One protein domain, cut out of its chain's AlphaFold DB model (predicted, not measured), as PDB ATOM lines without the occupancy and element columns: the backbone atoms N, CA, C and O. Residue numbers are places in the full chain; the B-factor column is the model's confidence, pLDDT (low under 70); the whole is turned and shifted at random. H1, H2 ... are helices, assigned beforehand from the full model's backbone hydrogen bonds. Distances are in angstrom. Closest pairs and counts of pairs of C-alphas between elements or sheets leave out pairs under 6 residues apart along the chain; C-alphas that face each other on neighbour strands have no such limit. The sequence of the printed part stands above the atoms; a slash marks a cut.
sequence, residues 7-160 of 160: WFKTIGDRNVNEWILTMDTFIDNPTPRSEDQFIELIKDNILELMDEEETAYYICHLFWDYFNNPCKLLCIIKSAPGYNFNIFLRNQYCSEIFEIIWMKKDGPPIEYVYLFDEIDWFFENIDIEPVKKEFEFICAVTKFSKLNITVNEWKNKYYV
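Overview. This is residues 7 to 160 of the 160 residues of an uncharacterized protein of Strongyloides venezuelensis (UniProt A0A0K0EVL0). The chain winds in stacked turns, a short solenoid: H1, H4, H7 and H10 stand side by side in one row, each at a shallow tilt to the next, and H2, H5 and H8 make a looser second row beside it. The short helices H3, H6 and H9 form the third side of the turns, and H11 lies at the far end, where residues 155 to 160 stick out. The printed part has 154 residues with eleven named helices, H1 to H11 in chain order, and no named strand; the class is all helix. It is compact, with a radius of gyration of the C-alphas of 15.7 A and spans of 43 by 40 by 26 A.

Along the chain. The longest helices are H1, residues 16 to 28, 18.4 A long from C-alpha 16 at (17.174, -15.420, -12.463), and H4, residues 53 to 65, 18.2 A. H7 is residues 92 to 103, 16.2 A, and H10 residues 132 to 142, 15.4 A. H2 is residues 34 to 42, 12.2 A; H5 residues 70 to 79, 14.2 A; H8 residues 109 to 116, 11.4 A. The short ones are H3, residues 46 to 51, H6, residues 85 to 89, and H9, residues 119 to 125. H11, residues 151 to 158, ends with C-alpha 158 at (14.018, 17.805, -23.844).

Arrangement. H4 touches H1, the same way at a shallow tilt of 11 degrees, with closest C-alphas Ile 20 and Thr 55 at 6.5 A. H4 touches H7, the same way at 24 degrees, closest at Tyr 57 and Tyr 93, 5.4 A. H7, the hub, touches H10, the same way at 28 degrees, closest at Ser 95 and Glu 134, 6.0 A. H1 and H2 form a hairpin and only just touch, with 3 pairs of C-alphas within 8 A, the closest Phe 26 and Ser 34 at 6.0 A. H2 and H5 only just touch, also with 3 pairs, the closest Ile 39 and Leu 73 at 6.8 A; H5 and H8 are near each other. H6 only just touches H3, closest at Asp 51 and Ile 87, 7.0 A, and H9, closest at Phe 85 and Phe 122, 7.1 A, each with 3 pairs. H11 touches no helix. In H2, H3, H4, H5, H7 and H10 every O i to N i+4 pair is within hydrogen-bond range; H1 has 6 of 9, H8 2 of 4, H9 2 of 3, H11 3 of 4, and H6 0 of 1 but 2 of 2 O i to N i+3 pairs.

Size, cuts and confidence. The C-alphas farthest apart, those of Trp 7 and Asn 148, are 46.2 A apart. The printed part has no cut, and no link between helices is long. Mean pLDDT of the printed part is 77.3; residues 7 to 8 and 106 to 160 are under 70.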
ATOM      1  N   TRP A   7      20.406 -20.382  -8.781       51.75
ATOM      2  CA  TRP A   7      19.111 -20.801  -9.321       51.75
ATOM      3  C   TRP A   7      17.857 -20.450  -8.496       51.75
ATOM      4  O   TRP A   7      16.752 -20.588  -9.011       51.75
ATOM      5  N   PHE A   8      17.984 -20.032  -7.231       61.22
ATOM      6  CA  PHE A   8      16.848 -19.613  -6.398       61.22
ATOM      7  C   PHE A   8      16.833 -18.114  -6.074       61.22
ATOM      8  O   PHE A   8      15.915 -17.667  -5.378       61.22
ATOM      9  N   LYS A   9      17.816 -17.322  -6.536       81.50
ATOM     10  CA  LYS A   9      17.770 -15.870  -6.322       81.50
ATOM     11  C   LYS A   9      16.561 -15.324  -7.086       81.50
ATOM     12  O   LYS A   9      16.414 -15.533  -8.288       81.50
ATOM     13  N   THR A  10      15.659 -14.700  -6.338       90.25
ATOM     14  CA  THR A  10      14.450 -14.063  -6.863       90.25
ATOM     15  C   THR A  10      14.710 -12.568  -6.945       90.25
ATOM     16  O   THR A  10      15.274 -12.005  -6.008       90.25
ATOM     17  N   ILE A  11      14.327 -11.963  -8.065       92.69
ATOM     18  CA  ILE A  11      14.421 -10.533  -8.347       92.69
ATOM     19  C   ILE A  11      13.018 -10.078  -8.751       92.69
ATOM     20  O   ILE A  11      12.497 -10.495  -9.792       92.69
ATOM     21  N   GLY A  12      12.379  -9.268  -7.908       90.69
ATOM     22  CA  GLY A  12      10.968  -8.919  -8.069       90.69
ATOM     23  C   GLY A  12      10.054 -10.152  -8.060       90.69
ATOM     24  O   GLY A  12       9.974 -10.877  -7.069       90.69
ATOM     25  N   ASP A  13       9.344 -10.378  -9.166       91.12
ATOM     26  CA  ASP A  13       8.370 -11.461  -9.353       91.12
ATOM     27  C   ASP A  13       8.936 -12.716 -10.042       91.12
ATOM     28  O   ASP A  13       8.198 -13.684 -10.224       91.12
ATOM     29  N   ARG A  14      10.220 -12.715 -10.426       93.69
ATOM     30  CA  ARG A  14      10.859 -13.787 -11.208       93.69
ATOM     31  C   ARG A  14      12.156 -14.256 -10.563       93.69
ATOM     32  O   ARG A  14      12.867 -13.483  -9.922       93.69
ATOM     33  N   ASN A  15      12.514 -15.516 -10.767       94.38
ATOM     34  CA  ASN A  15      13.881 -15.974 -10.515       94.38
ATOM     35  C   ASN A  15      14.827 -15.602 -11.673       94.38
ATOM     36  O   ASN A  15      14.384 -15.191 -12.745       94.38
ATOM     37  N   VAL A  16      16.138 -15.749 -11.460       93.62
ATOM     38  CA  VAL A  16      17.174 -15.420 -12.463       93.62
ATOM     39  C   VAL A  16      16.931 -16.115 -13.813       93.62
ATOM     40  O   VAL A  16      16.982 -15.459 -14.850       93.62
ATOM     41  N   ASN A  17      16.565 -17.401 -13.834       92.69
ATOM     42  CA  ASN A  17      16.299 -18.112 -15.093       92.69
ATOM     43  C   ASN A  17      15.078 -17.570 -15.829       92.69
ATOM     44  O   ASN A  17      15.085 -17.469 -17.050       92.69
ATOM     45  N   GLU A  18      14.013 -17.251 -15.100       95.25
ATOM     46  CA  GLU A  18      12.814 -16.657 -15.687       95.25
ATOM     47  C   GLU A  18      13.121 -15.282 -16.281       95.25
ATOM     48  O   GLU A  18      12.596 -14.947 -17.344       95.25
ATOM     49  N   TRP A  19      14.003 -14.510 -15.640       96.00
ATOM     50  CA  TRP A  19      14.519 -13.264 -16.197       96.00
ATOM     51  C   TRP A  19      15.299 -13.496 -17.488       96.00
ATOM     52  O   TRP A  19      14.957 -12.883 -18.496       96.00
ATOM     53  N   ILE A  20      16.268 -14.411 -17.485       94.62
ATOM     54  CA  ILE A  20      17.085 -14.740 -18.662       94.62
ATOM     55  C   ILE A  20      16.208 -15.208 -19.827       94.62
ATOM     56  O   ILE A  20      16.265 -14.629 -20.907       94.62
ATOM     57  N   LEU A  21      15.307 -16.166 -19.592       94.44
ATOM     58  CA  LEU A  21      14.380 -16.654 -20.620       94.44
ATOM     59  C   LEU A  21      13.480 -15.542 -21.167       94.44
ATOM     60  O   LEU A  21      13.106 -15.566 -22.336       94.44
ATOM     61  N   THR A  22      13.115 -14.566 -20.332       94.81
ATOM     62  CA  THR A  22      12.355 -13.395 -20.783       94.81
ATOM     63  C   THR A  22      13.232 -12.464 -21.626       94.81
ATOM     64  O   THR A  22      12.776 -11.975 -22.658       94.81
ATOM     65  N   MET A  23      14.488 -12.239 -21.229       94.94
ATOM     66  CA  MET A  23      15.470 -11.429 -21.961       94.94
ATOM     67  C   MET A  23      15.791 -12.022 -23.343       94.94
ATOM     68  O   MET A  23      15.813 -11.281 -24.325       94.94
ATOM     69  N   ASP A  24      15.917 -13.347 -23.444       93.81
ATOM     70  CA  ASP A  24      16.146 -14.070 -24.704       93.81
ATOM     71  C   ASP A  24      15.057 -13.799 -25.746       93.81
ATOM     72  O   ASP A  24      15.334 -13.717 -26.943       93.81
ATOM     73  N   THR A  25      13.812 -13.565 -25.319       94.06
ATOM     74  CA  THR A  25      12.724 -13.269 -26.264       94.06
ATOM     75  C   THR A  25      12.974 -12.005 -27.091       94.06
ATOM     76  O   THR A  25      12.510 -11.920 -28.230       94.06
ATOM     77  N   PHE A  26      13.736 -11.047 -26.553       92.94
ATOM     78  CA  PHE A  26      14.107  -9.819 -27.256       92.94
ATOM     79  C   PHE A  26      15.239 -10.030 -28.268       92.94
ATOM     80  O   PHE A  26      15.376  -9.214 -29.180       92.94
ATOM     81  N   ILE A  27      16.001 -11.119 -28.131       89.38
ATOM     82  CA  ILE A  27      17.049 -11.553 -29.063       89.38
ATOM     83  C   ILE A  27      16.442 -12.419 -30.171       89.38
ATOM     84  O   ILE A  27      16.672 -12.171 -31.353       89.38
ATOM     85  N   ASP A  28      15.633 -13.407 -29.790       89.69
ATOM     86  CA  ASP A  28      15.102 -14.415 -30.711       89.69
ATOM     87  C   ASP A  28      13.961 -13.884 -31.583       89.69
ATOM     88  O   ASP A  28      13.798 -14.303 -32.730       89.69
ATOM     89  N   ASN A  29      13.149 -12.965 -31.050       88.81
ATOM     90  CA  ASN A  29      11.978 -12.417 -31.736       88.81
ATOM     91  C   ASN A  29      11.912 -10.883 -31.628       88.81
ATOM     92  O   ASN A  29      10.941 -10.337 -31.087       88.81
ATOM     93  N   PRO A  30      12.917 -10.154 -32.150       87.75
ATOM     94  CA  PRO A  30      12.960  -8.709 -32.036       87.75
ATOM     95  C   PRO A  30      11.816  -8.071 -32.832       87.75
ATOM     96  O   PRO A  30      11.542  -8.397 -33.988       87.75
ATOM     97  N   THR A  31      11.160  -7.104 -32.207       88.81
ATOM     98  CA  THR A  31      10.158  -6.234 -32.809       88.81
ATOM     99  C   THR A  31      10.713  -4.811 -32.904       88.81
ATOM    100  O   THR A  31      11.614  -4.443 -32.147       88.81
ATOM    101  N   PRO A  32      10.131  -3.938 -33.746       87.31
ATOM    102  CA  PRO A  32      10.510  -2.523 -33.782       87.31
ATOM    103  C   PRO A  32      10.333  -1.770 -32.449       87.31
ATOM    104  O   PRO A  32      10.769  -0.629 -32.346       87.31
ATOM    105  N   ARG A  33       9.659  -2.366 -31.454       89.62
ATOM    106  CA  ARG A  33       9.433  -1.800 -30.112       89.62
ATOM    107  C   ARG A  33      10.118  -2.599 -29.002       89.62
ATOM    108  O   ARG A  33       9.854  -2.329 -27.834       89.62
ATOM    109  N   SER A  34      10.969  -3.569 -29.345       92.69
ATOM    110  CA  SER A  34      11.603  -4.459 -28.367       92.69
ATOM    111  C   SER A  34      12.361  -3.701 -27.287       92.69
ATOM    112  O   SER A  34      12.234  -4.045 -26.122       92.69
ATOM    113  N   GLU A  35      13.074  -2.636 -27.646       93.06
ATOM    114  CA  GLU A  35      13.803  -1.827 -26.669       93.06
ATOM    115  C   GLU A  35      12.865  -1.134 -25.666       93.06
ATOM    116  O   GLU A  35      13.094  -1.196 -24.463       93.06
ATOM    117  N   ASP A  36      11.768  -0.526 -26.133       94.00
ATOM    118  CA  ASP A  36      10.792   0.127 -25.245       94.00
ATOM    119  C   ASP A  36      10.090  -0.889 -24.338       94.00
ATOM    120  O   ASP A  36       9.895  -0.647 -23.150       94.00
ATOM    121  N   GLN A  37       9.732  -2.048 -24.892       95.38
ATOM    122  CA  GLN A  37       9.131  -3.146 -24.137       95.38
ATOM    123  C   GLN A  37      10.095  -3.703 -23.085       95.38
ATOM    124  O   GLN A  37       9.668  -4.014 -21.976       95.38
ATOM    125  N   PHE A  38      11.382  -3.800 -23.415       96.44
ATOM    126  CA  PHE A  38      12.416  -4.242 -22.491       96.44
ATOM    127  C   PHE A  38      12.627  -3.244 -21.350       96.44
ATOM    128  O   PHE A  38      12.641  -3.634 -20.186       96.44
ATOM    129  N   ILE A  39      12.725  -1.950 -21.668       95.38
ATOM    130  CA  ILE A  39      12.841  -0.883 -20.668       95.38
ATOM    131  C   ILE A  39      11.654  -0.912 -19.701       95.38
ATOM    132  O   ILE A  39      11.851  -0.894 -18.488       95.38
ATOM    133  N   GLU A  40      10.430  -1.019 -20.220       94.94
ATOM    134  CA  GLU A  40       9.226  -1.106 -19.387       94.94
ATOM    135  C   GLU A  40       9.192  -2.363 -18.513       94.94
ATOM    136  O   GLU A  40       8.693  -2.309 -17.390       94.94
ATOM    137  N   LEU A  41       9.735  -3.476 -19.006       95.81
ATOM    138  CA  LEU A  41       9.814  -4.736 -18.276       95.81
ATOM    139  C   LEU A  41      10.775  -4.652 -17.076       95.81
ATOM    140  O   LEU A  41      10.457  -5.168 -16.006       95.81
ATOM    141  N   ILE A  42      11.954  -4.045 -17.245       96.00
ATOM    142  CA  ILE A  42      13.023  -4.097 -16.232       96.00
ATOM    143  C   ILE A  42      13.014  -2.917 -15.253       96.00
ATOM    144  O   ILE A  42      13.653  -3.008 -14.206       96.00
ATOM    145  N   LYS A  43      12.323  -1.812 -15.568       95.25
ATOM    146  CA  LYS A  43      12.437  -0.528 -14.841       95.25
ATOM    147  C   LYS A  43      12.247  -0.626 -13.325       95.25
ATOM    148  O   LYS A  43      12.953   0.059 -12.591       95.25
ATOM    149  N   ASP A  44      11.343  -1.487 -12.859       95.81
ATOM    150  CA  ASP A  44      11.003  -1.589 -11.435       95.81
ATOM    151  C   ASP A  44      12.024  -2.431 -10.646       95.81
ATOM    152  O   ASP A  44      12.080  -2.333  -9.424       95.81
ATOM    153  N   ASN A  45      12.860  -3.218 -11.336       97.06
ATOM    154  CA  ASN A  45      13.831  -4.139 -10.729       97.06
ATOM    155  C   ASN A  45      15.276  -3.887 -11.199       97.06
ATOM    156  O   ASN A  45      16.165  -4.691 -10.923       97.06
ATOM    157  N   ILE A  46      15.533  -2.791 -11.922       96.56
ATOM    158  CA  ILE A  46      16.788  -2.583 -12.659       96.56
ATOM    159  C   ILE A  46      18.039  -2.672 -11.778       96.56
ATOM    160  O   ILE A  46      19.025  -3.275 -12.186       96.56
ATOM    161  N   LEU A  47      18.012  -2.128 -10.559       95.75
ATOM    162  CA  LEU A  47      19.186  -2.164  -9.682       95.75
ATOM    163  C   LEU A  47      19.476  -3.579  -9.166       95.75
ATOM    164  O   LEU A  47      20.639  -3.945  -9.052       95.75
ATOM    165  N   GLU A  48      18.444  -4.379  -8.886       95.62
ATOM    166  CA  GLU A  48      18.608  -5.779  -8.475       95.62
ATOM    167  C   GLU A  48      19.088  -6.659  -9.635       95.62
ATOM    168  O   GLU A  48      19.927  -7.533  -9.428       95.62
ATOM    169  N   LEU A  49      18.594  -6.392 -10.850       96.56
ATOM    170  CA  LEU A  49      19.049  -7.045 -12.081       96.56
ATOM    171  C   LEU A  49      20.493  -6.675 -12.435       96.56
ATOM    172  O   LEU A  49      21.223  -7.486 -12.978       96.56
ATOM    173  N   MET A  50      20.932  -5.454 -12.138       95.44
ATOM    174  CA  MET A  50      22.336  -5.076 -12.323       95.44
ATOM    175  C   MET A  50      23.241  -5.669 -11.235       95.44
ATOM    176  O   MET A  50      24.385  -6.022 -11.501       95.44
ATOM    177  N   ASP A  51      22.749  -5.798 -10.003       92.12
ATOM    178  CA  ASP A  51      23.510  -6.386  -8.894       92.12
ATOM    179  C   ASP A  51      23.759  -7.895  -9.063       92.12
ATOM    180  O   ASP A  51      24.709  -8.443  -8.504       92.12
ATOM    181  N   GLU A  52      22.905  -8.584  -9.817       94.06
ATOM    182  CA  GLU A  52      23.064  -9.994 -10.152       94.06
ATOM    183  C   GLU A  52      23.827 -10.149 -11.481       94.06
ATOM    184  O   GLU A  52      23.488  -9.551 -12.495       94.06
ATOM    185  N   GLU A  53      24.912 -10.926 -11.458       92.06
ATOM    186  CA  GLU A  53      25.916 -10.938 -12.523       92.06
ATOM    187  C   GLU A  53      25.388 -11.503 -13.851       92.06
ATOM    188  O   GLU A  53      25.690 -10.944 -14.907       92.06
ATOM    189  N   GLU A  54      24.581 -12.569 -13.824       93.50
ATOM    190  CA  GLU A  54      24.053 -13.182 -15.048       93.50
ATOM    191  C   GLU A  54      23.029 -12.267 -15.733       93.50
ATOM    192  O   GLU A  54      23.102 -12.024 -16.937       93.50
ATOM    193  N   THR A  55      22.097 -11.692 -14.982       95.56
ATOM    194  CA  THR A  55      21.119 -10.739 -15.527       95.56
ATOM    195  C   THR A  55      21.779  -9.438 -15.991       95.56
ATOM    196  O   THR A  55      21.407  -8.920 -17.049       95.56
ATOM    197  N   ALA A  56      22.817  -8.954 -15.301       96.00
ATOM    198  CA  ALA A  56      23.627  -7.823 -15.756       96.00
ATOM    199  C   ALA A  56      24.341  -8.114 -17.087       96.00
ATOM    200  O   ALA A  56      24.348  -7.258 -17.974       96.00
ATOM    201  N   TYR A  57      24.886  -9.324 -17.261       95.44
ATOM    202  CA  TYR A  57      25.462  -9.774 -18.531       95.44
ATOM    203  C   TYR A  57      24.447  -9.696 -19.678       95.44
ATOM    204  O   TYR A  57      24.754  -9.141 -20.734       95.44
ATOM    205  N   TYR A  58      23.220 -10.184 -19.473       95.88
ATOM    206  CA  TYR A  58      22.183 -10.140 -20.512       95.88
ATOM    207  C   TYR A  58      21.738  -8.714 -20.843       95.88
ATOM    208  O   TYR A  58      21.591  -8.381 -22.020       95.88
ATOM    209  N   ILE A  59      21.572  -7.847 -19.836       96.19
ATOM    210  CA  ILE A  59      21.293  -6.420 -20.064       96.19
ATOM    211  C   ILE A  59      22.420  -5.791 -20.891       96.19
ATOM    212  O   ILE A  59      22.147  -5.095 -21.870       96.19
ATOM    213  N   CYS A  60      23.676  -6.059 -20.525       94.81
ATOM    214  CA  CYS A  60      24.849  -5.579 -21.247       94.81
ATOM    215  C   CYS A  60      24.815  -6.025 -22.719       94.81
ATOM    216  O   CYS A  60      24.876  -5.193 -23.623       94.81
ATOM    217  N   HIS A  61      24.622  -7.320 -22.973       94.06
ATOM    218  CA  HIS A  61      24.609  -7.890 -24.321       94.06
ATOM    219  C   HIS A  61      23.466  -7.338 -25.189       94.06
ATOM    220  O   HIS A  61      23.683  -6.945 -26.337       94.06
ATOM    221  N   LEU A  62      22.260  -7.212 -24.624       95.00
ATOM    222  CA  LEU A  62      21.118  -6.591 -25.298       95.00
ATOM    223  C   LEU A  62      21.441  -5.165 -25.765       95.00
ATOM    224  O   LEU A  62      21.151  -4.798 -26.905       95.00
ATOM    225  N   PHE A  63      22.088  -4.367 -24.915       93.62
ATOM    226  CA  PHE A  63      22.457  -2.994 -25.252       93.62
ATOM    227  C   PHE A  63      23.712  -2.867 -26.117       93.62
ATOM    228  O   PHE A  63      23.832  -1.871 -26.833       93.62
ATOM    229  N   TRP A  64      24.615  -3.846 -26.127       91.56
ATOM    230  CA  TRP A  64      25.731  -3.883 -27.074       91.56
ATOM    231  C   TRP A  64      25.276  -4.217 -28.491       91.56
ATOM    232  O   TRP A  64      25.655  -3.506 -29.425       91.56
ATOM    233  N   ASP A  65      24.420  -5.222 -28.649       90.56
ATOM    234  CA  ASP A  65      24.208  -5.844 -29.959       90.56
ATOM    235  C   ASP A  65      22.832  -5.560 -30.576       90.56
ATOM    236  O   ASP A  65      22.705  -5.554 -31.802       90.56
ATOM    237  N   TYR A  66      21.811  -5.256 -29.767       90.38
ATOM    238  CA  TYR A  66      20.421  -5.200 -30.240       90.38
ATOM    239  C   TYR A  66      19.754  -3.834 -30.051       90.38
ATOM    240  O   TYR A  66      18.971  -3.406 -30.903       90.38
ATOM    241  N   PHE A  67      20.058  -3.131 -28.963       92.06
ATOM    242  CA  PHE A  67      19.429  -1.853 -28.619       92.06
ATOM    243  C   PHE A  67      20.327  -0.651 -28.908       92.06
ATOM    244  O   PHE A  67      21.559  -0.739 -28.911       92.06
ATOM    245  N   ASN A  68      19.688   0.490 -29.189       87.69
ATOM    246  CA  ASN A  68      20.368   1.675 -29.717       87.69
ATOM    247  C   ASN A  68      20.184   2.938 -28.876       87.69
ATOM    248  O   ASN A  68      20.893   3.899 -29.135       87.69
ATOM    249  N   ASN A  69      19.298   2.959 -27.875       86.12
ATOM    250  CA  ASN A  69      19.045   4.146 -27.054       86.12
ATOM    251  C   ASN A  69      19.440   3.878 -25.590       86.12
ATOM    252  O   ASN A  69      18.588   3.847 -24.693       86.12
ATOM    253  N   PRO A  70      20.742   3.740 -25.278       85.69
ATOM    254  CA  PRO A  70      21.194   3.472 -23.911       85.69
ATOM    255  C   PRO A  70      20.883   4.625 -22.940       85.69
ATOM    256  O   PRO A  70      20.949   4.449 -21.725       85.69
ATOM    257  N   CYS A  71      20.494   5.805 -23.443       83.06
ATOM    258  CA  CYS A  71      19.947   6.876 -22.612       83.06
ATOM    259  C   CYS A  71      18.689   6.437 -21.849       83.06
ATOM    260  O   CYS A  71      18.523   6.822 -20.694       83.06
ATOM    261  N   LYS A  72      17.830   5.596 -22.443       88.00
ATOM    262  CA  LYS A  72      16.633   5.068 -21.774       88.00
ATOM    263  C   LYS A  72      17.016   4.180 -20.596       88.00
ATOM    264  O   LYS A  72      16.433   4.321 -19.523       88.00
ATOM    265  N   LEU A  73      18.039   3.340 -20.777       92.31
ATOM    266  CA  LEU A  73      18.610   2.517 -19.713       92.31
ATOM    267  C   LEU A  73      19.163   3.388 -18.579       92.31
ATOM    268  O   LEU A  73      18.813   3.185 -17.419       92.31
ATOM    269  N   LEU A  74      19.962   4.406 -18.906       89.50
ATOM    270  CA  LEU A  74      20.488   5.333 -17.903       89.50
ATOM    271  C   LEU A  74      19.364   6.040 -17.127       89.50
ATOM    272  O   LEU A  74      19.446   6.159 -15.905       89.50
ATOM    273  N   CYS A  75      18.307   6.482 -17.813       87.56
ATOM    274  CA  CYS A  75      17.161   7.132 -17.182       87.56
ATOM    275  C   CYS A  75      16.485   6.225 -16.153       87.56
ATOM    276  O   CYS A  75      16.250   6.671 -15.028       87.56
ATOM    277  N   ILE A  76      16.205   4.961 -16.496       93.50
ATOM    278  CA  ILE A  76      15.571   4.046 -15.540       93.50
ATOM    279  C   ILE A  76      16.497   3.727 -14.364       93.50
ATOM    280  O   ILE A  76      16.034   3.777 -13.227       93.50
ATOM    281  N   ILE A  77      17.801   3.529 -14.604       92.62
ATOM    282  CA  ILE A  77      18.800   3.292 -13.552       92.62
ATOM    283  C   ILE A  77      18.809   4.458 -12.558       92.62
ATOM    284  O   ILE A  77      18.666   4.236 -11.360       92.62
ATOM    285  N   LYS A  78      18.924   5.702 -13.042       87.38
ATOM    286  CA  LYS A  78      18.970   6.895 -12.178       87.38
ATOM    287  C   LYS A  78      17.645   7.181 -11.472       87.38
ATOM    288  O   LYS A  78      17.644   7.792 -10.407       87.38
ATOM    289  N   SER A  79      16.520   6.790 -12.070       87.06
ATOM    290  CA  SER A  79      15.193   6.980 -11.472       87.06
ATOM    291  C   SER A  79      14.838   5.923 -10.422       87.06
ATOM    292  O   SER A  79      13.906   6.134  -9.643       87.06
ATOM    293  N   ALA A  80      15.562   4.802 -10.395       90.69
ATOM    294  CA  ALA A  80      15.270   3.695  -9.503       90.69
ATOM    295  C   ALA A  80      15.556   4.069  -8.033       90.69
ATOM    296  O   ALA A  80      16.626   4.608  -7.719       90.69
ATOM    297  N   PRO A  81      14.633   3.775  -7.097       90.38
ATOM    298  CA  PRO A  81      14.870   3.989  -5.675       90.38
ATOM    299  C   PRO A  81      16.115   3.239  -5.192       90.38
ATOM    300  O   PRO A  81      16.243   2.036  -5.400       90.38
ATOM    301  N   GLY A  82      17.023   3.944  -4.515       87.06
ATOM    302  CA  GLY A  82      18.280   3.362  -4.030       87.06
ATOM    303  C   GLY A  82      19.427   3.395  -5.040       87.06
ATOM    304  O   GLY A  82      20.486   2.836  -4.757       87.06
ATOM    305  N   TYR A  83      19.245   4.063  -6.187       88.06
ATOM    306  CA  TYR A  83      20.331   4.314  -7.124       88.06
ATOM    307  C   TYR A  83      21.514   4.995  -6.429       88.06
ATOM    308  O   TYR A  83      21.373   5.980  -5.704       88.06
ATOM    309  N   ASN A  84      22.692   4.446  -6.693       83.44
ATOM    310  CA  ASN A  84      23.981   5.025  -6.377       83.44
ATOM    311  C   ASN A  84      24.913   4.673  -7.538       83.44
ATOM    312  O   ASN A  84      24.865   3.546  -8.038       83.44
ATOM    313  N   PHE A  85      25.777   5.606  -7.938       81.31
ATOM    314  CA  PHE A  85      26.772   5.409  -8.990       81.31
ATOM    315  C   PHE A  85      27.638   4.141  -8.806       81.31
ATOM    316  O   PHE A  85      28.040   3.528  -9.794       81.31
ATOM    317  N   ASN A  86      27.817   3.666  -7.565       78.25
ATOM    318  CA  ASN A  86      28.470   2.396  -7.213       78.25
ATOM    319  C   ASN A  86      27.896   1.194  -7.964       78.25
ATOM    320  O   ASN A  86      28.604   0.205  -8.131       78.25
ATOM    321  N   ILE A  87      26.639   1.260  -8.420       86.25
ATOM    322  CA  ILE A  87      26.022   0.192  -9.209       86.25
ATOM    323  C   ILE A  87      26.888  -0.183 -10.416       86.25
ATOM    324  O   ILE A  87      27.065  -1.363 -10.682       86.25
ATOM    325  N   PHE A  88      27.532   0.798 -11.059       87.31
ATOM    326  CA  PHE A  88      28.409   0.583 -12.212       87.31
ATOM    327  C   PHE A  88      29.748  -0.084 -11.867       87.31
ATOM    328  O   PHE A  88      30.456  -0.512 -12.772       87.31
ATOM    329  N   LEU A  89      30.101  -0.200 -10.584       79.50
ATOM    330  CA  LEU A  89      31.322  -0.864 -10.119       79.50
ATOM    331  C   LEU A  89      31.073  -2.234  -9.475       79.50
ATOM    332  O   LEU A  89      32.034  -2.894  -9.086       79.50
ATOM    333  N   ARG A  90      29.815  -2.668  -9.323       82.06
ATOM    334  CA  ARG A  90      29.498  -3.890  -8.559       82.06
ATOM    335  C   ARG A  90      29.973  -5.177  -9.224       82.06
ATOM    336  O   ARG A  90      30.313  -6.126  -8.527       82.06
ATOM    337  N   ASN A  91      29.987  -5.210 -10.552       85.38
ATOM    338  CA  ASN A  91      30.518  -6.311 -11.350       85.38
ATOM    339  C   ASN A  91      30.981  -5.795 -12.723       85.38
ATOM    340  O   ASN A  91      30.685  -4.658 -13.101       85.38
ATOM    341  N   GLN A  92      31.705  -6.636 -13.469       85.50
ATOM    342  CA  GLN A  92      32.272  -6.268 -14.771       85.50
ATOM    343  C   GLN A  92      31.204  -5.796 -15.771       85.50
ATOM    344  O   GLN A  92      31.400  -4.798 -16.457       85.50
ATOM    345  N   TYR A  93      30.035  -6.442 -15.795       93.00
ATOM    346  CA  TYR A  93      28.972  -6.124 -16.747       93.00
ATOM    347  C   TYR A  93      28.285  -4.802 -16.424       93.00
ATOM    348  O   TYR A  93      27.892  -4.075 -17.327       93.00
ATOM    349  N   CYS A  94      28.204  -4.425 -15.149       91.00
ATOM    350  CA  CYS A  94      27.761  -3.091 -14.760       91.00
ATOM    351  C   CYS A  94      28.711  -2.004 -15.264       91.00
ATOM    352  O   CYS A  94      28.260  -0.952 -15.721       91.00
ATOM    353  N   SER A  95      30.019  -2.256 -15.218       84.56
ATOM    354  CA  SER A  95      30.999  -1.331 -15.781       84.56
ATOM    355  C   SER A  95      30.905  -1.258 -17.304       84.56
ATOM    356  O   SER A  95      30.965  -0.167 -17.869       84.56
ATOM    357  N   GLU A  96      30.676  -2.387 -17.973       89.62
ATOM    358  CA  GLU A  96      30.423  -2.408 -19.415       89.62
ATOM    359  C   GLU A  96      29.112  -1.698 -19.781       89.62
ATOM    360  O   GLU A  96      29.072  -0.974 -20.768       89.62
ATOM    361  N   ILE A  97      28.055  -1.802 -18.969       92.00
ATOM    362  CA  ILE A  97      26.815  -1.033 -19.160       92.00
ATOM    363  C   ILE A  97      27.105   0.472 -19.127       92.00
ATOM    364  O   ILE A  97      26.599   1.216 -19.971       92.00
ATOM    365  N   PHE A  98      27.948   0.933 -18.199       88.06
ATOM    366  CA  PHE A  98      28.403   2.324 -18.191       88.06
ATOM    367  C   PHE A  98      29.158   2.680 -19.481       88.06
ATOM    368  O   PHE A  98      28.912   3.735 -20.074       88.06
ATOM    369  N   GLU A  99      30.043   1.797 -19.951       85.75
ATOM    370  CA  GLU A  99      30.750   1.968 -21.222       85.75
ATOM    371  C   GLU A  99      29.789   2.050 -22.412       85.75
ATOM    372  O   GLU A  99      29.938   2.962 -23.225       85.75
ATOM    373  N   ILE A 100      28.760   1.201 -22.489       88.94
ATOM    374  CA  ILE A 100      27.736   1.266 -23.541       88.94
ATOM    375  C   ILE A 100      27.033   2.619 -23.515       88.94
ATOM    376  O   ILE A 100      26.949   3.290 -24.545       88.94
ATOM    377  N   ILE A 101      26.546   3.034 -22.340       87.44
ATOM    378  CA  ILE A 101      25.864   4.319 -22.150       87.44
ATOM    379  C   ILE A 101      26.744   5.466 -22.634       87.44
ATOM    380  O   ILE A 101      26.262   6.386 -23.298       87.44
ATOM    381  N   TRP A 102      28.043   5.397 -22.351       82.38
ATOM    382  CA  TRP A 102      28.990   6.396 -22.802       82.38
ATOM    383  C   TRP A 102      29.287   6.317 -24.302       82.38
ATOM    384  O   TRP A 102      29.347   7.352 -24.968       82.38
ATOM    385  N   MET A 103      29.528   5.135 -24.858       81.88
ATOM    386  CA  MET A 103      29.955   4.964 -26.247       81.88
ATOM    387  C   MET A 103      28.820   5.204 -27.236       81.88
ATOM    388  O   MET A 103      29.032   5.874 -28.245       81.88
ATOM    389  N   LYS A 104      27.619   4.713 -26.925       84.44
ATOM    390  CA  LYS A 104      26.410   4.819 -27.753       84.44
ATOM    391  C   LYS A 104      25.536   6.029 -27.390       84.44
ATOM    392  O   LYS A 104      24.340   6.035 -27.648       84.44
ATOM    393  N   LYS A 105      26.105   7.056 -26.758       78.94
ATOM    394  CA  LYS A 105      25.370   8.278 -26.413       78.94
ATOM    395  C   LYS A 105      24.836   9.010 -27.651       78.94
ATOM    396  O   LYS A 105      25.594   9.290 -28.576       78.94
ATOM    397  N   ASP A 106      23.574   9.430 -27.604       68.19
ATOM    398  CA  ASP A 106      22.900  10.167 -28.690       68.19
ATOM    399  C   ASP A 106      23.142  11.689 -28.632       68.19
ATOM    400  O   ASP A 106      22.428  12.487 -29.240       68.19
ATOM    401  N   GLY A 107      24.157  12.119 -27.877       66.81
ATOM    402  CA  GLY A 107      24.423  13.523 -27.595       66.81
ATOM    403  C   GLY A 107      25.898  13.821 -27.334       66.81
ATOM    404  O   GLY A 107      26.729  12.912 -27.211       66.81
ATOM    405  N   PRO A 108      26.266  15.109 -27.265       61.22
ATOM    406  CA  PRO A 108      27.633  15.506 -26.980       61.22
ATOM    407  C   PRO A 108      28.078  14.959 -25.609       61.22
ATOM    408  O   PRO A 108      27.296  14.991 -24.657       61.22
ATOM    409  N   PRO A 109      29.345  14.513 -25.464       61.22
ATOM    410  CA  PRO A 109      29.874  13.946 -24.218       61.22
ATOM    411  C   PRO A 109      29.574  14.780 -22.973       61.22
ATOM    412  O   PRO A 109      29.270  14.234 -21.922       61.22
ATOM    413  N   ILE A 110      29.602  16.105 -23.123       60.59
ATOM    414  CA  ILE A 110      29.329  17.061 -22.054       60.59
ATOM    415  C   ILE A 110      27.953  16.849 -21.404       60.59
ATOM    416  O   ILE A 110      27.846  16.958 -20.194       60.59
ATOM    417  N   GLU A 111      26.920  16.491 -22.172       59.47
ATOM    418  CA  GLU A 111      25.558  16.292 -21.658       59.47
ATOM    419  C   GLU A 111      25.452  15.030 -20.799       59.47
ATOM    420  O   GLU A 111      24.740  15.028 -19.802       59.47
ATOM    421  N   TYR A 112      26.211  13.987 -21.138       63.47
ATOM    422  CA  TYR A 112      26.256  12.740 -20.375       63.47
ATOM    423  C   TYR A 112      27.116  12.862 -19.122       63.47
ATOM    424  O   TYR A 112      26.820  12.236 -18.115       63.47
ATOM    425  N   VAL A 113      28.151  13.697 -19.153       61.09
ATOM    426  CA  VAL A 113      28.991  13.973 -17.981       61.09
ATOM    427  C   VAL A 113      28.182  14.606 -16.844       61.09
ATOM    428  O   VAL A 113      28.367  14.220 -15.695       61.09
ATOM    429  N   TYR A 114      27.242  15.510 -17.144       58.97
ATOM    430  CA  TYR A 114      26.345  16.079 -16.124       58.97
ATOM    431  C   TYR A 114      25.376  15.067 -15.525       58.97
ATOM    432  O   TYR A 114      24.894  15.273 -14.417       58.97
ATOM    433  N   LEU A 115      25.090  13.968 -16.230       62.50
ATOM    434  CA  LEU A 115      24.290  12.877 -15.674       62.50
ATOM    435  C   LEU A 115      25.060  12.096 -14.609       62.50
ATOM    436  O   LEU A 115      24.483  11.207 -13.991       62.50
ATOM    437  N   PHE A 116      26.326  12.424 -14.379       66.38
ATOM    438  CA  PHE A 116      27.163  11.831 -13.356       66.38
ATOM    439  C   PHE A 116      27.863  12.913 -12.518       66.38
ATOM    440  O   PHE A 116      29.010  12.759 -12.114       66.38
ATOM    441  N   ASP A 117      27.177  14.026 -12.255       62.53
ATOM    442  CA  ASP A 117      27.620  15.116 -11.370       62.53
ATOM    443  C   ASP A 117      27.939  14.659  -9.931       62.53
ATOM    444  O   ASP A 117      28.738  15.279  -9.232       62.53
ATOM    445  N   GLU A 118      27.385  13.524  -9.513       62.41
ATOM    446  CA  GLU A 118      27.691  12.842  -8.251       62.41
ATOM    447  C   GLU A 118      29.076  12.165  -8.204       62.41
ATOM    448  O   GLU A 118      29.473  11.664  -7.153       62.41
ATOM    449  N   ILE A 119      29.837  12.156  -9.304       60.91
ATOM    450  CA  ILE A 119      31.108  11.425  -9.394       60.91
ATOM    451  C   ILE A 119      32.223  11.992  -8.515       60.91
ATOM    452  O   ILE A 119      33.059  11.240  -8.013       60.91
ATOM    453  N   ASP A 120      32.257  13.303  -8.305       55.88
ATOM    454  CA  ASP A 120      33.275  13.883  -7.428       55.88
ATOM    455  C   ASP A 120      33.028  13.455  -5.970       55.88
ATOM    456  O   ASP A 120      33.957  13.028  -5.287       55.88
ATOM    457  N   TRP A 121      31.763  13.446  -5.525       57.66
ATOM    458  CA  TRP A 121      31.372  12.874  -4.229       57.66
ATOM    459  C   TRP A 121      31.618  11.360  -4.179       57.66
ATOM    460  O   TRP A 121      32.031  10.820  -3.154       57.66
ATOM    461  N   PHE A 122      31.408  10.671  -5.297       59.59
ATOM    462  CA  PHE A 122      31.627   9.239  -5.429       59.59
ATOM    463  C   PHE A 122      33.078   8.831  -5.173       59.59
ATOM    464  O   PHE A 122      33.309   7.943  -4.361       59.59
ATOM    465  N   PHE A 123      34.061   9.493  -5.799       57.38
ATOM    466  CA  PHE A 123      35.483   9.182  -5.592       57.38
ATOM    467  C   PHE A 123      35.923   9.310  -4.131       57.38
ATOM    468  O   PHE A 123      36.871   8.644  -3.714       57.38
ATOM    469  N   GLU A 124      35.233  10.141  -3.356       55.81
ATOM    470  CA  GLU A 124      35.490  10.338  -1.932       55.81
ATOM    471  C   GLU A 124      34.820   9.275  -1.040       55.81
ATOM    472  O   GLU A 124      35.202   9.138   0.121       55.81
ATOM    473  N   ASN A 125      33.849   8.510  -1.562       54.81
ATOM    474  CA  ASN A 125      32.977   7.617  -0.786       54.81
ATOM    475  C   ASN A 125      32.866   6.185  -1.353       54.81
ATOM    476  O   ASN A 125      31.938   5.461  -0.992       54.81
ATOM    477  N   ILE A 126      33.791   5.760  -2.222       58.19
ATOM    478  CA  ILE A 126      33.816   4.394  -2.772       58.19
ATOM    479  C   ILE A 126      33.941   3.370  -1.633       58.19
ATOM    480  O   ILE A 126      34.919   3.374  -0.886       58.19
ATOM    481  N   ASP A 127      32.967   2.468  -1.533       55.62
ATOM    482  CA  ASP A 127      32.888   1.393  -0.535       55.62
ATOM    483  C   ASP A 127      33.165  -0.007  -1.121       55.62
ATOM    484  O   ASP A 127      33.163  -0.996  -0.387       55.62
ATOM    485  N   ILE A 128      33.440  -0.094  -2.428       56.75
ATOM    486  CA  ILE A 128      33.693  -1.338  -3.170       56.75
ATOM    487  C   ILE A 128      35.061  -1.260  -3.859       56.75
ATOM    488  O   ILE A 128      35.409  -0.235  -4.440       56.75
ATOM    489  N   GLU A 129      35.845  -2.343  -3.825       54.47
ATOM    490  CA  GLU A 129      37.106  -2.423  -4.572       54.47
ATOM    491  C   GLU A 129      36.816  -2.516  -6.085       54.47
ATOM    492  O   GLU A 129      36.247  -3.517  -6.528       54.47
ATOM    493  N   PRO A 130      37.168  -1.501  -6.898       56.81
ATOM    494  CA  PRO A 130      36.819  -1.494  -8.314       56.81
ATOM    495  C   PRO A 130      37.680  -2.468  -9.120       56.81
ATOM    496  O   PRO A 130      38.879  -2.614  -8.857       56.81
ATOM    497  N   VAL A 131      37.135  -3.029 -10.203       56.47
ATOM    498  CA  VAL A 131      37.979  -3.666 -11.223       56.47
ATOM    499  C   VAL A 131      38.806  -2.577 -11.918       56.47
ATOM    500  O   VAL A 131      38.290  -1.558 -12.379       56.47
ATOM    501  N   LYS A 132      40.133  -2.745 -11.912       55.69
ATOM    502  CA  LYS A 132      41.091  -1.654 -12.150       55.69
ATOM    503  C   LYS A 132      40.928  -0.955 -13.507       55.69
ATOM    504  O   LYS A 132      41.047   0.264 -13.573       55.69
ATOM    505  N   LYS A 133      40.686  -1.703 -14.583       58.41
ATOM    506  CA  LYS A 133      40.655  -1.165 -15.954       58.41
ATOM    507  C   LYS A 133      39.360  -0.389 -16.219       58.41
ATOM    508  O   LYS A 133      39.371   0.673 -16.835       58.41
ATOM    509  N   GLU A 134      38.262  -0.905 -15.702       60.66
ATOM    510  CA  GLU A 134      36.907  -0.377 -15.797       60.66
ATOM    511  C   GLU A 134      36.784   0.913 -14.975       60.66
ATOM    512  O   GLU A 134      36.271   1.931 -15.441       60.66
ATOM    513  N   PHE A 135      37.380   0.913 -13.783       58.97
ATOM    514  CA  PHE A 135      37.517   2.098 -12.949       58.97
ATOM    515  C   PHE A 135      38.357   3.196 -13.608       58.97
ATOM    516  O   PHE A 135      37.972   4.365 -13.587       58.97
ATOM    517  N   GLU A 136      39.486   2.841 -14.228       58.16
ATOM    518  CA  GLU A 136      40.326   3.783 -14.975       58.16
ATOM    519  C   GLU A 136      39.566   4.418 -16.152       58.16
ATOM    520  O   GLU A 136      39.692   5.627 -16.376       58.16
ATOM    521  N   PHE A 137      38.733   3.649 -16.860       63.66
ATOM    522  CA  PHE A 137      37.864   4.163 -17.921       63.66
ATOM    523  C   PHE A 137      36.830   5.158 -17.381       63.66
ATOM    524  O   PHE A 137      36.748   6.285 -17.878       63.66
ATOM    525  N   ILE A 138      36.102   4.787 -16.322       64.69
ATOM    526  CA  ILE A 138      35.123   5.666 -15.668       64.69
ATOM    527  C   ILE A 138      35.802   6.966 -15.220       64.69
ATOM    528  O   ILE A 138      35.310   8.051 -15.522       64.69
ATOM    529  N   CYS A 139      36.977   6.888 -14.591       61.31
ATOM    530  CA  CYS A 139      37.770   8.060 -14.210       61.31
ATOM    531  C   CYS A 139      38.156   8.941 -15.405       61.31
ATOM    532  O   CYS A 139      38.122  10.168 -15.311       61.31
ATOM    533  N   ALA A 140      38.591   8.337 -16.512       61.41
ATOM    534  CA  ALA A 140      39.046   9.067 -17.690       61.41
ATOM    535  C   ALA A 140      37.894   9.813 -18.376       61.41
ATOM    536  O   ALA A 140      38.055  10.957 -18.802       61.41
ATOM    537  N   VAL A 141      36.729   9.172 -18.444       64.12
ATOM    538  CA  VAL A 141      35.513   9.704 -19.058       64.12
ATOM    539  C   VAL A 141      34.921  10.852 -18.241       64.12
ATOM    540  O   VAL A 141      34.479  11.858 -18.795       64.12
ATOM    541  N   THR A 142      34.944  10.729 -16.920       58.84
ATOM    542  CA  THR A 142      34.164  11.591 -16.026       58.84
ATOM    543  C   THR A 142      34.940  12.813 -15.553       58.84
ATOM    544  O   THR A 142      34.339  13.843 -15.279       58.84
ATOM    545  N   LYS A 143      36.279  12.799 -15.644       53.91
ATOM    546  CA  LYS A 143      37.145  13.991 -15.500       53.91
ATOM    547  C   LYS A 143      36.888  15.106 -16.536       53.91
ATOM    548  O   LYS A 143      37.519  16.162 -16.458       53.91
ATOM    549  N   PHE A 144      35.948  14.917 -17.469       46.09
ATOM    550  CA  PHE A 144      35.343  15.985 -18.277       46.09
ATOM    551  C   PHE A 144      34.327  16.865 -17.504       46.09
ATOM    552  O   PHE A 144      33.913  17.891 -18.044       46.09
ATOM    553  N   SER A 145      33.956  16.533 -16.257       44.38
ATOM    554  CA  SER A 145      32.933  17.202 -15.411       44.38
ATOM    555  C   SER A 145      33.231  18.633 -14.969       44.38
ATOM    556  O   SER A 145      32.411  19.262 -14.312       44.38
ATOM    557  N   LYS A 146      34.356  19.222 -15.383       46.78
ATOM    558  CA  LYS A 146      34.688  20.628 -15.082       46.78
ATOM    559  C   LYS A 146      33.927  21.662 -15.921       46.78
ATOM    560  O   LYS A 146      34.244  22.850 -15.857       46.78
ATOM    561  N   LEU A 147      32.975  21.241 -16.744       43.84
ATOM    562  CA  LEU A 147      32.085  22.144 -17.469       43.84
ATOM    563  C   LEU A 147      30.825  22.336 -16.608       43.84
ATOM    564  O   LEU A 147      30.404  21.383 -15.978       43.84
ATOM    565  N   ASN A 148      30.266  23.551 -16.526       42.78
ATOM    566  CA  ASN A 148      29.118  23.903 -15.670       42.78
ATOM    567  C   ASN A 148      27.856  24.192 -16.518       42.78
ATOM    568  O   ASN A 148      27.762  25.273 -17.098       42.78
ATOM    569  N   ILE A 149      26.879  23.279 -16.563       41.16
ATOM    570  CA  ILE A 149      25.502  23.459 -17.078       41.16
ATOM    571  C   ILE A 149      24.571  22.769 -16.069       41.16
ATOM    572  O   ILE A 149      24.901  21.712 -15.538       41.16
ATOM    573  N   THR A 150      23.427  23.372 -15.751       44.38
ATOM    574  CA  THR A 150      22.544  22.945 -14.650       44.38
ATOM    575  C   THR A 150      21.423  21.989 -15.096       44.38
ATOM    576  O   THR A 150      20.909  22.078 -16.209       44.38
ATOM    577  N   VAL A 151      20.951  21.110 -14.195       39.59
ATOM    578  CA  VAL A 151      19.836  20.151 -14.419       39.59
ATOM    579  C   VAL A 151      18.540  20.822 -14.922       39.59
ATOM    580  O   VAL A 151      17.771  20.227 -15.679       39.59
ATOM    581  N   ASN A 152      18.293  22.079 -14.541       42.28
ATOM    582  CA  ASN A 152      17.127  22.849 -14.991       42.28
ATOM    583  C   ASN A 152      17.230  23.284 -16.463       42.28
ATOM    584  O   ASN A 152      16.215  23.332 -17.157       42.28
ATOM    585  N   GLU A 153      18.438  23.560 -16.960       42.66
ATOM    586  CA  GLU A 153      18.674  23.881 -18.374       42.66
ATOM    587  C   GLU A 153      18.462  22.647 -19.265       42.66
ATOM    588  O   GLU A 153      17.971  22.774 -20.385       42.66
ATOM    589  N   TRP A 154      18.730  21.446 -18.741       37.56
ATOM    590  CA  TRP A 154      18.479  20.180 -19.433       37.56
ATOM    591  C   TRP A 154      16.990  19.809 -19.499       37.56
ATOM    592  O   TRP A 154      16.486  19.502 -20.581       37.56
ATOM    593  N   LYS A 155      16.250  19.907 -18.381       38.00
ATOM    594  CA  LYS A 155      14.796  19.633 -18.357       38.00
ATOM    595  C   LYS A 155      14.039  20.490 -19.376       38.00
ATOM    596  O   LYS A 155      13.179  19.981 -20.085       38.00
ATOM    597  N   ASN A 156      14.417  21.759 -19.516       47.16
ATOM    598  CA  ASN A 156      13.806  22.672 -20.483       47.16
ATOM    599  C   ASN A 156      14.146  22.358 -21.954       47.16
ATOM    600  O   ASN A 156      13.443  22.834 -22.839       47.16
ATOM    601  N   LYS A 157      15.206  21.589 -22.236       41.56
ATOM    602  CA  LYS A 157      15.656  21.280 -23.605       41.56
ATOM    603  C   LYS A 157      14.957  20.057 -24.211       41.56
ATOM    604  O   LYS A 157      14.809  20.002 -25.428       41.56
ATOM    605  N   TYR A 158      14.539  19.100 -23.382       36.09
ATOM    606  CA  TYR A 158      14.018  17.805 -23.844       36.09
ATOM    607  C   TYR A 158      12.598  17.472 -23.359       36.09
ATOM    608  O   TYR A 158      12.025  16.496 -23.833       36.09
ATOM    609  N   TYR A 159      12.018  18.267 -22.450       34.91
ATOM    610  CA  TYR A 159      10.635  18.103 -21.969       34.91
ATOM    611  C   TYR A 159       9.694  19.257 -22.381       34.91
ATOM    612  O   TYR A 159       8.702  19.511 -21.696       34.91
ATOM    613  N   VAL A 160       9.990  19.942 -23.497       38.78
ATOM    614  CA  VAL A 160       9.055  20.841 -24.207       38.78
ATOM    615  C   VAL A 160       8.592  20.178 -25.495       38.78
ATOM    616  O   VAL A 160       9.472  19.680 -26.230       38.78
TER     617      VAL A 160